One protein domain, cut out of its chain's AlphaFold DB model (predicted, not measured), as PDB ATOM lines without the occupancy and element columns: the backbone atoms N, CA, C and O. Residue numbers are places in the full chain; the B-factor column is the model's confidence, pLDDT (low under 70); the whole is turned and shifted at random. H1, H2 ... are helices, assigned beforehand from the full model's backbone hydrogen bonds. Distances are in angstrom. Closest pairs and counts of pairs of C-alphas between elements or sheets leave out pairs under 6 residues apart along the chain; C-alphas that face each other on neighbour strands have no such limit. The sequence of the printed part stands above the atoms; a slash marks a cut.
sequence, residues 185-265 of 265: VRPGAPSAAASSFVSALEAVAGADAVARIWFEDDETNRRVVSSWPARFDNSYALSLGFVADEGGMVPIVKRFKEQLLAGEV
ATOM      1  N   VAL A 185      40.491  -1.706 -35.186       39.75
ATOM      2  CA  VAL A 185      40.154  -2.242 -33.855       39.75
ATOM      3  C   VAL A 185      39.360  -3.557 -33.961       39.75
ATOM      4  O   VAL A 185      38.260  -3.555 -34.503       39.75
ATOM      5  N   ARG A 186      39.871  -4.659 -33.382       39.06
ATOM      6  CA  ARG A 186      39.241  -5.413 -32.267       39.06
ATOM      7  C   ARG A 186      40.035  -6.697 -31.935       39.06
ATOM      8  O   ARG A 186      40.446  -7.405 -32.854       39.06
ATOM      9  N   PRO A 187      40.213  -7.033 -30.644       36.31
ATOM     10  CA  PRO A 187      40.597  -8.374 -30.204       36.31
ATOM     11  C   PRO A 187      39.525  -9.415 -30.575       36.31
ATOM     12  O   PRO A 187      38.340  -9.227 -30.314       36.31
ATOM     13  N   GLY A 188      39.960 -10.519 -31.178       39.34
ATOM     14  CA  GLY A 188      39.178 -11.737 -31.403       39.34
ATOM     15  C   GLY A 188      39.919 -12.954 -30.839       39.34
ATOM     16  O   GLY A 188      40.933 -12.781 -30.161       39.34
ATOM     17  N   ALA A 189      39.409 -14.162 -31.114       34.03
ATOM     18  CA  ALA A 189      39.925 -15.444 -30.612       34.03
ATOM     19  C   ALA A 189      41.468 -15.535 -30.640       34.03
ATOM     20  O   ALA A 189      42.089 -14.979 -31.551       34.03
ATOM     21  N   PRO A 190      42.092 -16.213 -29.654       35.47
ATOM     22  CA  PRO A 190      43.511 -16.082 -29.332       35.47
ATOM     23  C   PRO A 190      44.406 -16.426 -30.523       35.47
ATOM     24  O   PRO A 190      44.780 -17.570 -30.758       35.47
ATOM     25  N   SER A 191      44.785 -15.387 -31.257       42.72
ATOM     26  CA  SER A 191      45.993 -15.355 -32.061       42.72
ATOM     27  C   SER A 191      47.066 -14.615 -31.266       42.72
ATOM     28  O   SER A 191      46.762 -13.821 -30.368       42.72
ATOM     29  N   ALA A 192      48.337 -14.838 -31.606       46.66
ATOM     30  CA  ALA A 192      49.456 -14.113 -31.003       46.66
ATOM     31  C   ALA A 192      49.251 -12.580 -31.025       46.66
ATOM     32  O   ALA A 192      49.722 -11.885 -30.128       46.66
ATOM     33  N   ALA A 193      48.477 -12.062 -31.989       47.66
ATOM     34  CA  ALA A 193      48.121 -10.653 -32.073       47.66
ATOM     35  C   ALA A 193      47.235 -10.195 -30.900       47.66
ATOM     36  O   ALA A 193      47.612  -9.244 -30.223       47.66
ATOM     37  N   ALA A 194      46.116 -10.866 -30.588       57.03
ATOM     38  CA  ALA A 194      45.220 -10.453 -29.494       57.03
ATOM     39  C   ALA A 194      45.935 -10.435 -28.130       57.03
ATOM     40  O   ALA A 194      45.789  -9.481 -27.366       57.03
ATOM     41  N   SER A 195      46.787 -11.436 -27.873       60.38
ATOM     42  CA  SER A 195      47.670 -11.450 -26.701       60.38
ATOM     43  C   SER A 195      48.660 -10.282 -26.726       60.38
ATOM     44  O   SER A 195      48.787  -9.583 -25.726       60.38
ATOM     45  N   SER A 196      49.290  -9.993 -27.872       63.44
ATOM     46  CA  SER A 196      50.219  -8.862 -27.993       63.44
ATOM     47  C   SER A 196      49.556  -7.494 -27.776       63.44
ATOM     48  O   SER A 196      50.186  -6.610 -27.203       63.44
ATOM     49  N   PHE A 197      48.284  -7.321 -28.164       74.31
ATOM     50  CA  PHE A 197      47.513  -6.098 -27.912       74.31
ATOM     51  C   PHE A 197      47.228  -5.906 -26.427       74.31
ATOM     52  O   PHE A 197      47.466  -4.820 -25.904       74.31
ATOM     53  N   VAL A 198      46.729  -6.943 -25.748       79.50
ATOM     54  CA  VAL A 198      46.422  -6.853 -24.315       79.50
ATOM     55  C   VAL A 198      47.696  -6.644 -23.504       79.50
ATOM     56  O   VAL A 198      47.723  -5.751 -22.663       79.50
ATOM     57  N   SER A 199      48.781  -7.358 -23.816       78.44
ATOM     58  CA  SER A 199      50.078  -7.143 -23.164       78.44
ATOM     59  C   SER A 199      50.650  -5.749 -23.440       78.44
ATOM     60  O   SER A 199      51.201  -5.121 -22.539       78.44
ATOM     61  N   ALA A 200      50.502  -5.222 -24.661       84.81
ATOM     62  CA  ALA A 200      50.914  -3.856 -24.972       84.81
ATOM     63  C   ALA A 200      50.064  -2.810 -24.239       84.81
ATOM     64  O   ALA A 200      50.605  -1.820 -23.748       84.81
ATOM     65  N   LEU A 201      48.750  -3.034 -24.131       86.81
ATOM     66  CA  LEU A 201      47.860  -2.184 -23.350       86.81
ATOM     67  C   LEU A 201      48.248  -2.192 -21.876       86.81
ATOM     68  O   LEU A 201      48.366  -1.123 -21.288       86.81
ATOM     69  N   GLU A 202      48.511  -3.363 -21.301       85.31
ATOM     70  CA  GLU A 202      48.981  -3.486 -19.923       85.31
ATOM     71  C   GLU A 202      50.285  -2.716 -19.706       85.31
ATOM     72  O   GLU A 202      50.390  -1.909 -18.785       85.31
ATOM     73  N   ALA A 203      51.254  -2.888 -20.608       86.62
ATOM     74  CA  ALA A 203      52.553  -2.230 -20.521       86.62
ATOM     75  C   ALA A 203      52.470  -0.693 -20.605       86.62
ATOM     76  O   ALA A 203      53.340  -0.000 -20.080       86.62
ATOM     77  N   VAL A 204      51.454  -0.141 -21.278       90.44
ATOM     78  CA  VAL A 204      51.334   1.306 -21.551       90.44
ATOM     79  C   VAL A 204      50.309   2.006 -20.653       90.44
ATOM     80  O   VAL A 204      50.476   3.180 -20.291       90.44
ATOM     81  N   ALA A 205      49.222   1.320 -20.316       88.25
ATOM     82  CA  ALA A 205      48.068   1.859 -19.604       88.25
ATOM     83  C   ALA A 205      47.799   1.161 -18.258       88.25
ATOM     84  O   ALA A 205      46.945   1.627 -17.507       88.25
ATOM     85  N   GLY A 206      48.558   0.114 -17.922       89.25
ATOM     86  CA  GLY A 206      48.482  -0.596 -16.648       89.25
ATOM     87  C   GLY A 206      47.371  -1.647 -16.581       89.25
ATOM     88  O   GLY A 206      46.508  -1.746 -17.457       89.25
ATOM     89  N   ALA A 207      47.385  -2.419 -15.493       88.00
ATOM     90  CA  ALA A 207      46.433  -3.502 -15.244       88.00
ATOM     91  C   ALA A 207      44.974  -3.017 -15.185       88.00
ATOM     92  O   ALA A 207      44.078  -3.719 -15.646       88.00
ATOM     93  N   ASP A 208      44.724  -1.791 -14.713       90.50
ATOM     94  CA  ASP A 208      43.375  -1.214 -14.658       90.50
ATOM     95  C   ASP A 208      42.742  -1.065 -16.049       90.50
ATOM     96  O   ASP A 208      41.525  -1.171 -16.203       90.50
ATOM     97  N   ALA A 209      43.542  -0.784 -17.083       87.25
ATOM     98  CA  ALA A 209      43.045  -0.713 -18.455       87.25
ATOM     99  C   ALA A 209      42.654  -2.105 -18.968       87.25
ATOM    100  O   ALA A 209      41.593  -2.262 -19.570       87.25
ATOM    101  N   VAL A 210      43.469  -3.118 -18.667       85.94
ATOM    102  CA  VAL A 210      43.208  -4.515 -19.039       85.94
ATOM    103  C   VAL A 210      42.020  -5.098 -18.281       85.94
ATOM    104  O   VAL A 210      41.232  -5.829 -18.871       85.94
ATOM    105  N   ALA A 211      41.817  -4.719 -17.018       88.12
ATOM    106  CA  ALA A 211      40.683  -5.162 -16.204       88.12
ATOM    107  C   ALA A 211      39.314  -4.747 -16.777       88.12
ATOM    108  O   ALA A 211      38.285  -5.280 -16.369       88.12
ATOM    109  N   ARG A 212      39.288  -3.806 -17.731       88.88
ATOM    110  CA  ARG A 212      38.078  -3.395 -18.460       88.88
ATOM    111  C   ARG A 212      37.803  -4.241 -19.706       88.88
ATOM    112  O   ARG A 212      36.790  -4.021 -20.360       88.88
ATOM    113  N   ILE A 213      38.689  -5.173 -20.057       85.00
ATOM    114  CA  ILE A 213      38.524  -6.073 -21.199       85.00
ATOM    115  C   ILE A 213      37.816  -7.341 -20.730       85.00
ATOM    116  O   ILE A 213      38.284  -8.030 -19.828       85.00
ATOM    117  N   TRP A 214      36.726  -7.692 -21.406       80.38
ATOM    118  CA  TRP A 214      36.146  -9.029 -21.355       80.38
ATOM    119  C   TRP A 214      36.133  -9.622 -22.761       80.38
ATOM    120  O   TRP A 214      36.022  -8.905 -23.757       80.38
ATOM    121  N   PHE A 215      36.281 -10.940 -22.835       81.31
ATOM    122  CA  PHE A 215      36.249 -11.672 -24.092       81.31
ATOM    123  C   PHE A 215      34.909 -12.376 -24.228       81.31
ATOM    124  O   PHE A 215      34.443 -13.026 -23.295       81.31
ATOM    125  N   GLU A 216      34.324 -12.262 -25.409       80.88
ATOM    126  CA  GLU A 216      33.104 -12.952 -25.791       80.88
ATOM    127  C   GLU A 216      33.385 -13.670 -27.109       80.88
ATOM    128  O   GLU A 216      33.840 -13.045 -28.074       80.88
ATOM    129  N   ASP A 217      33.187 -14.989 -27.126       81.06
ATOM    130  CA  ASP A 217      33.260 -15.751 -28.368       81.06
ATOM    131  C   ASP A 217      31.948 -15.563 -29.125       81.06
ATOM    132  O   ASP A 217      30.877 -15.916 -28.638       81.06
ATOM    133  N   ASP A 218      32.050 -14.993 -30.318       84.81
ATOM    134  CA  ASP A 218      30.928 -14.817 -31.225       84.81
ATOM    135  C   ASP A 218      31.190 -15.648 -32.478       84.81
ATOM    136  O   ASP A 218      32.158 -15.418 -33.212       84.81
ATOM    137  N   GLU A 219      30.321 -16.627 -32.724       86.62
ATOM    138  CA  GLU A 219      30.519 -17.614 -33.784       86.62
ATOM    139  C   GLU A 219      30.622 -16.967 -35.172       86.62
ATOM    140  O   GLU A 219      31.445 -17.383 -35.992       86.62
ATOM    141  N   THR A 220      29.838 -15.915 -35.422       85.31
ATOM    142  CA  THR A 220      29.833 -15.194 -36.702       85.31
ATOM    143  C   THR A 220      31.151 -14.462 -36.921       85.31
ATOM    144  O   THR A 220      31.786 -14.635 -37.961       85.31
ATOM    145  N   ASN A 221      31.613 -13.693 -35.933       83.69
ATOM    146  CA  ASN A 221      32.895 -12.998 -35.977       83.69
ATOM    147  C   ASN A 221      34.040 -13.995 -36.128       83.69
ATOM    148  O   ASN A 221      34.914 -13.796 -36.970       83.69
ATOM    149  N   ARG A 222      34.017 -15.097 -35.371       85.94
ATOM    150  CA  ARG A 222      35.017 -16.161 -35.477       85.94
ATOM    151  C   ARG A 222      35.047 -16.740 -36.888       85.94
ATOM    152  O   ARG A 222      36.129 -16.831 -37.463       85.94
ATOM    153  N   ARG A 223      33.894 -17.085 -37.471       87.06
ATOM    154  CA  ARG A 223      33.795 -17.613 -38.843       87.06
ATOM    155  C   ARG A 223      34.341 -16.624 -39.873       87.06
ATOM    156  O   ARG A 223      35.130 -17.016 -40.726       87.06
ATOM    157  N   VAL A 224      33.942 -15.355 -39.784       85.31
ATOM    158  CA  VAL A 224      34.372 -14.308 -40.719       85.31
ATOM    159  C   VAL A 224      35.876 -14.068 -40.607       85.31
ATOM    160  O   VAL A 224      36.584 -14.177 -41.604       85.31
ATOM    161  N   VAL A 225      36.386 -13.796 -39.407       82.94
ATOM    162  CA  VAL A 225      37.797 -13.442 -39.193       82.94
ATOM    163  C   VAL A 225      38.725 -14.618 -39.498       82.94
ATOM    164  O   VAL A 225      39.788 -14.418 -40.078       82.94
ATOM    165  N   SER A 226      38.315 -15.850 -39.177       85.19
ATOM    166  CA  SER A 226      39.129 -17.048 -39.447       85.19
ATOM    167  C   SER A 226      39.230 -17.391 -40.934       85.19
ATOM    168  O   SER A 226      40.059 -18.217 -41.300       85.19
ATOM    169  N   SER A 227      38.401 -16.782 -41.788       85.12
ATOM    170  CA  SER A 227      38.497 -16.961 -43.242       85.12
ATOM    171  C   SER A 227      39.602 -16.114 -43.878       85.12
ATOM    172  O   SER A 227      40.029 -16.397 -44.992       85.12
ATOM    173  N   TRP A 228      40.083 -15.074 -43.196       88.56
ATOM    174  CA  TRP A 228      41.044 -14.132 -43.764       88.56
ATOM    175  C   TRP A 228      42.471 -14.698 -43.772       88.56
ATOM    176  O   TRP A 228      42.816 -15.544 -42.943       88.56
ATOM    177  N   PRO A 229      43.349 -14.222 -44.675       85.62
ATOM    178  CA  PRO A 229      44.733 -14.672 -44.720       85.62
ATOM    179  C   PRO A 229      45.467 -14.327 -43.422       85.62
ATOM    180  O   PRO A 229      45.573 -13.164 -43.041       85.62
ATOM    181  N   ALA A 230      46.047 -15.341 -42.775       82.12
ATOM    182  CA  ALA A 230      46.852 -15.158 -41.566       82.12
ATOM    183  C   ALA A 230      48.192 -14.448 -41.837       82.12
ATOM    184  O   ALA A 230      48.776 -13.845 -40.936       82.12
ATOM    185  N   ARG A 231      48.702 -14.545 -43.072       85.38
ATOM    186  CA  ARG A 231      49.915 -13.871 -43.545       85.38
ATOM    187  C   ARG A 231      49.671 -13.313 -44.935       85.38
ATOM    188  O   ARG A 231      49.108 -14.000 -45.788       85.38
ATOM    189  N   PHE A 232      50.145 -12.097 -45.154       88.62
ATOM    190  CA  PHE A 232      50.061 -11.412 -46.433       88.62
ATOM    191  C   PHE A 232      51.440 -10.867 -46.804       88.62
ATOM    192  O   PHE A 232      52.126 -10.303 -45.950       88.62
ATOM    193  N   ASP A 233      51.846 -11.051 -48.055       90.06
ATOM    194  CA  ASP A 233      53.085 -10.494 -48.587       90.06
ATOM    195  C   ASP A 233      52.951  -8.974 -48.759       90.06
ATOM    196  O   ASP A 233      52.164  -8.483 -49.571       90.06
ATOM    197  N   ASN A 234      53.716  -8.221 -47.971       89.06
ATOM    198  CA  ASN A 234      53.737  -6.762 -47.990       89.06
ATOM    199  C   ASN A 234      54.930  -6.179 -48.769       89.06
ATOM    200  O   ASN A 234      55.117  -4.961 -48.744       89.06
ATOM    201  N   SER A 235      55.713  -7.001 -49.476       90.25
ATOM    202  CA  SER A 235      56.893  -6.568 -50.237       90.25
ATOM    203  C   SER A 235      56.582  -5.438 -51.218       90.25
ATOM    204  O   SER A 235      57.345  -4.477 -51.315       90.25
ATOM    205  N   TYR A 236      55.424  -5.489 -51.879       88.12
ATOM    206  CA  TYR A 236      54.979  -4.423 -52.771       88.12
ATOM    207  C   TYR A 236      54.766  -3.094 -52.034       88.12
ATOM    208  O   TYR A 236      55.290  -2.070 -52.466       88.12
ATOM    209  N   ALA A 237      54.073  -3.095 -50.891       86.62
ATOM    210  CA  ALA A 237      53.882  -1.879 -50.098       86.62
ATOM    211  C   ALA A 237      55.230  -1.304 -49.632       86.62
ATOM    212  O   ALA A 237      55.474  -0.108 -49.776       86.62
ATOM    213  N   LEU A 238      56.141  -2.160 -49.162       89.06
ATOM    214  CA  LEU A 238      57.493  -1.743 -48.779       89.06
ATOM    215  C   LEU A 238      58.261  -1.135 -49.965       89.06
ATOM    216  O   LEU A 238      58.936  -0.122 -49.808       89.06
ATOM    217  N   SER A 239      58.105  -1.690 -51.173       90.31
ATOM    218  CA  SER A 239      58.735  -1.155 -52.392       90.31
ATOM    219  C   SER A 239      58.225   0.235 -52.791       90.31
ATOM    220  O   SER A 239      58.947   0.991 -53.435       90.31
ATOM    221  N   LEU A 240      57.007   0.594 -52.371       87.44
ATOM    222  CA  LEU A 240      56.422   1.923 -52.561       87.44
ATOM    223  C   LEU A 240      56.866   2.935 -51.488       87.44
ATOM    224  O   LEU A 240      56.413   4.077 -51.507       87.44
ATOM    225  N   GLY A 241      57.729   2.531 -50.550       87.00
ATOM    226  CA  GLY A 241      58.224   3.384 -49.469       87.00
ATOM    227  C   GLY A 241      57.363   3.374 -48.204       87.00
ATOM    228  O   GLY A 241      57.637   4.152 -47.291       87.00
ATOM    229  N   PHE A 242      56.348   2.505 -48.110       84.69
ATOM    230  CA  PHE A 242      55.681   2.270 -46.828       84.69
ATOM    231  C   PHE A 242      56.645   1.588 -45.859       84.69
ATOM    232  O   PHE A 242      57.485   0.782 -46.253       84.69
ATOM    233  N   VAL A 243      56.491   1.886 -44.573       83.31
ATOM    234  CA  VAL A 243      57.335   1.341 -43.508       83.31
ATOM    235  C   VAL A 243      56.461   0.512 -42.576       83.31
ATOM    236  O   VAL A 243      55.334   0.901 -42.271       83.31
ATOM    237  N   ALA A 244      56.961  -0.642 -42.143       80.94
ATOM    238  CA  ALA A 244      56.304  -1.419 -41.098       80.94
ATOM    239  C   ALA A 244      56.576  -0.774 -39.731       80.94
ATOM    240  O   ALA A 244      57.714  -0.403 -39.452       80.94
ATOM    241  N   ASP A 245      55.553  -0.658 -38.875       75.88
ATOM    242  CA  ASP A 245      55.756  -0.230 -37.487       75.88
ATOM    243  C   ASP A 245      56.725  -1.208 -36.786       75.88
ATOM    244  O   ASP A 245      56.488  -2.420 -36.725       75.88
ATOM    245  N   GLU A 246      57.823  -0.684 -36.243       76.81
ATOM    246  CA  GLU A 246      58.788  -1.454 -35.453       76.81
ATOM    247  C   GLU A 246      58.354  -1.555 -33.980       76.81
ATOM    248  O   GLU A 246      57.604  -0.727 -33.467       76.81
ATOM    249  N   GLY A 247      58.837  -2.573 -33.258       75.25
ATOM    250  CA  GLY A 247      58.572  -2.721 -31.818       75.25
ATOM    251  C   GLY A 247      57.188  -3.280 -31.454       75.25
ATOM    252  O   GLY A 247      56.825  -3.304 -30.276       75.25
ATOM    253  N   GLY A 248      56.426  -3.767 -32.438       77.44
ATOM    254  CA  GLY A 248      55.144  -4.440 -32.226       77.44
ATOM    255  C   GLY A 248      54.040  -3.495 -31.743       77.44
ATOM    256  O   GLY A 248      53.957  -2.345 -32.160       77.44
ATOM    257  N   MET A 249      53.161  -3.980 -30.862       80.81
ATOM    258  CA  MET A 249      51.961  -3.228 -30.474       80.81
ATOM    259  C   MET A 249      52.203  -2.115 -29.443       80.81
ATOM    260  O   MET A 249      51.390  -1.200 -29.336       80.81
ATOM    261  N   VAL A 250      53.310  -2.152 -28.691       83.62
ATOM    262  CA  VAL A 250      53.582  -1.175 -27.618       83.62
ATOM    263  C   VAL A 250      53.692   0.262 -28.151       83.62
ATOM    264  O   VAL A 250      53.000   1.129 -27.610       83.62
ATOM    265  N   PRO A 251      54.491   0.562 -29.196       84.19
ATOM    266  CA  PRO A 251      54.574   1.919 -29.744       84.19
ATOM    267  C   PRO A 251      53.235   2.434 -30.282       84.19
ATOM    268  O   PRO A 251      52.902   3.600 -30.083       84.19
ATOM    269  N   ILE A 252      52.434   1.555 -30.889       83.25
ATOM    270  CA  ILE A 252      51.108   1.894 -31.423       83.25
ATOM    271  C   ILE A 252      50.159   2.305 -30.288       83.25
ATOM    272  O   ILE A 252      49.494   3.336 -30.385       83.25
ATOM    273  N   VAL A 253      50.128   1.544 -29.186       84.50
ATOM    274  CA  VAL A 253      49.298   1.878 -28.016       84.50
ATOM    275  C   VAL A 253      49.777   3.170 -27.340       84.50
ATOM    276  O   VAL A 253      48.945   3.973 -26.919       84.50
ATOM    277  N   LYS A 254      51.096   3.416 -27.265       87.88
ATOM    278  CA  LYS A 254      51.648   4.681 -26.739       87.88
ATOM    279  C   LYS A 254      51.184   5.880 -27.556       87.88
ATOM    280  O   LYS A 254      50.609   6.801 -26.984       87.88
ATOM    281  N   ARG A 255      51.349   5.815 -28.881       85.25
ATOM    282  CA  ARG A 255      50.913   6.860 -29.814       85.25
ATOM    283  C   ARG A 255      49.417   7.144 -29.673       85.25
ATOM    284  O   ARG A 255      49.024   8.298 -29.562       85.25
ATOM    285  N   PHE A 256      48.588   6.101 -29.589       85.62
ATOM    286  CA  PHE A 256      47.148   6.268 -29.370       85.62
ATOM    287  C   PHE A 256      46.831   6.950 -28.029       85.62
ATOM    288  O   PHE A 256      45.998   7.851 -27.979       85.62
ATOM    289  N   LYS A 257      47.507   6.562 -26.939       87.25
ATOM    290  CA  LYS A 257      47.330   7.188 -25.619       87.25
ATOM    291  C   LYS A 257      47.710   8.671 -25.637       87.25
ATOM    292  O   LYS A 257      47.002   9.474 -25.041       87.25
ATOM    293  N   GLU A 258      48.805   9.029 -26.298       88.88
ATOM    294  CA  GLU A 258      49.252  10.420 -26.438       88.88
ATOM    295  C   GLU A 258      48.218  11.265 -27.190       88.88
ATOM    296  O   GLU A 258      47.813  12.311 -26.689       88.88
ATOM    297  N   GLN A 259      47.717  10.766 -28.323       80.44
ATOM    298  CA  GLN A 259      46.674  11.440 -29.105       80.44
ATOM    299  C   GLN A 259      45.365  11.591 -28.318       80.44
ATOM    300  O   GLN A 259      44.744  12.654 -28.343       80.44
ATOM    301  N   LEU A 260      44.963  10.555 -27.570       83.31
ATOM    302  CA  LEU A 260      43.776  10.598 -26.712       83.31
ATOM    303  C   LEU A 260      43.912  11.673 -25.622       83.31
ATOM    304  O   LEU A 260      42.979  12.431 -25.375       83.31
ATOM    305  N   LEU A 261      45.080  11.768 -24.977       86.19
ATOM    306  CA  LEU A 261      45.350  12.785 -23.953       86.19
ATOM    307  C   LEU A 261      45.442  14.203 -24.536       86.19
ATOM    308  O   LEU A 261      45.129  15.164 -23.836       86.19
ATOM    309  N   ALA A 262      45.837  14.333 -25.803       83.06
ATOM    310  CA  ALA A 262      45.848  15.594 -26.540       83.06
ATOM    311  C   ALA A 262      44.458  16.014 -27.065       83.06
ATOM    312  O   ALA A 262      44.300  17.138 -27.540       83.06
ATOM    313  N   GLY A 263      43.440  15.146 -26.967       76.38
ATOM    314  CA  GLY A 263      42.097  15.400 -27.502       76.38
ATOM    315  C   GLY A 263      42.015  15.314 -29.031       76.38
ATOM    316  O   GLY A 263      41.133  15.920 -29.639       76.38
ATOM    317  N   GLU A 264      42.948  14.595 -29.658       65.44
ATOM    318  CA  GLU A 264      43.040  14.422 -31.114       65.44
ATOM    319  C   GLU A 264      42.218  13.231 -31.643       65.44
ATOM    320  O   GLU A 264      42.029  13.098 -32.859       65.44
ATOM    321  N   VAL A 265      41.726  12.374 -30.738       60.03
ATOM    322  CA  VAL A 265      40.885  11.193 -31.011       60.03
ATOM    323  C   VAL A 265      39.726  11.110 -30.033       60.03
ATOM    324  O   VAL A 265      39.913  11.510 -28.862       60.03
TER     325      VAL A 265
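This is residues 185 to 265 of the 265 residues of the protein "Epimerase domain-containing protein" of Pycnoporus cinnabarinus (UniProt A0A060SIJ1). The model is a loose, open loop of chain: two longer helices, H1 and H5, meet where the start of H5 packs on H1, the short H2 folds back on H1, and the chain between H2 and H5 swings wide through H3 and H4, which touch no helix. H4 sticks out with residues 235 to 241, and so does the far part of H5 with residues 258 to 263. The printed part has 81 residues with five named helices, H1 to H5 in chain order, and no named strand; the class is all helix. It is loose, with a radius of gyration of the C-alphas of 15.1 A and spans of 39 by 35 by 21 A.

H1, residues 192 to 205, is 19.7 A long and begins at C-alpha 192 (49.456, -14.113, -31.003). H5, residues 249 to 262, is 20.2 A long and ends at C-alpha 262 (45.848, 15.594, -26.540). H2 holds residues 207 to 210 over 5.1 A. H3, residues 219 to 226, spans 10.3 A, and H4, residues 235 to 239, spans 6.1 A.

H5 touches H1 with residues 249 to 254 alone; the closest C-alphas of the two helices are those of Ala 200 and Val 250, 4.6 A apart. Their lines stand at a steep tilt of 43 degrees, and they run the same way. H1 touches H2 with residues 198 to 202 alone, closest at the C-alphas of Glu 202 and Val 210, 5.9 A. H2 and H5 are apart. Every O i to N i+4 pair is within hydrogen-bond range in H1, H3, H4 and H5; H2 is too short for such a pair.

The C-alphas farthest apart, of Asp 208 and Ser 239, are 40.7 A apart. The printed part has no cut and no long link; H1 to H2 is tight. Mean pLDDT of the printed part is 78.3, with residues 185 to 196 and 264 to 265 under 70.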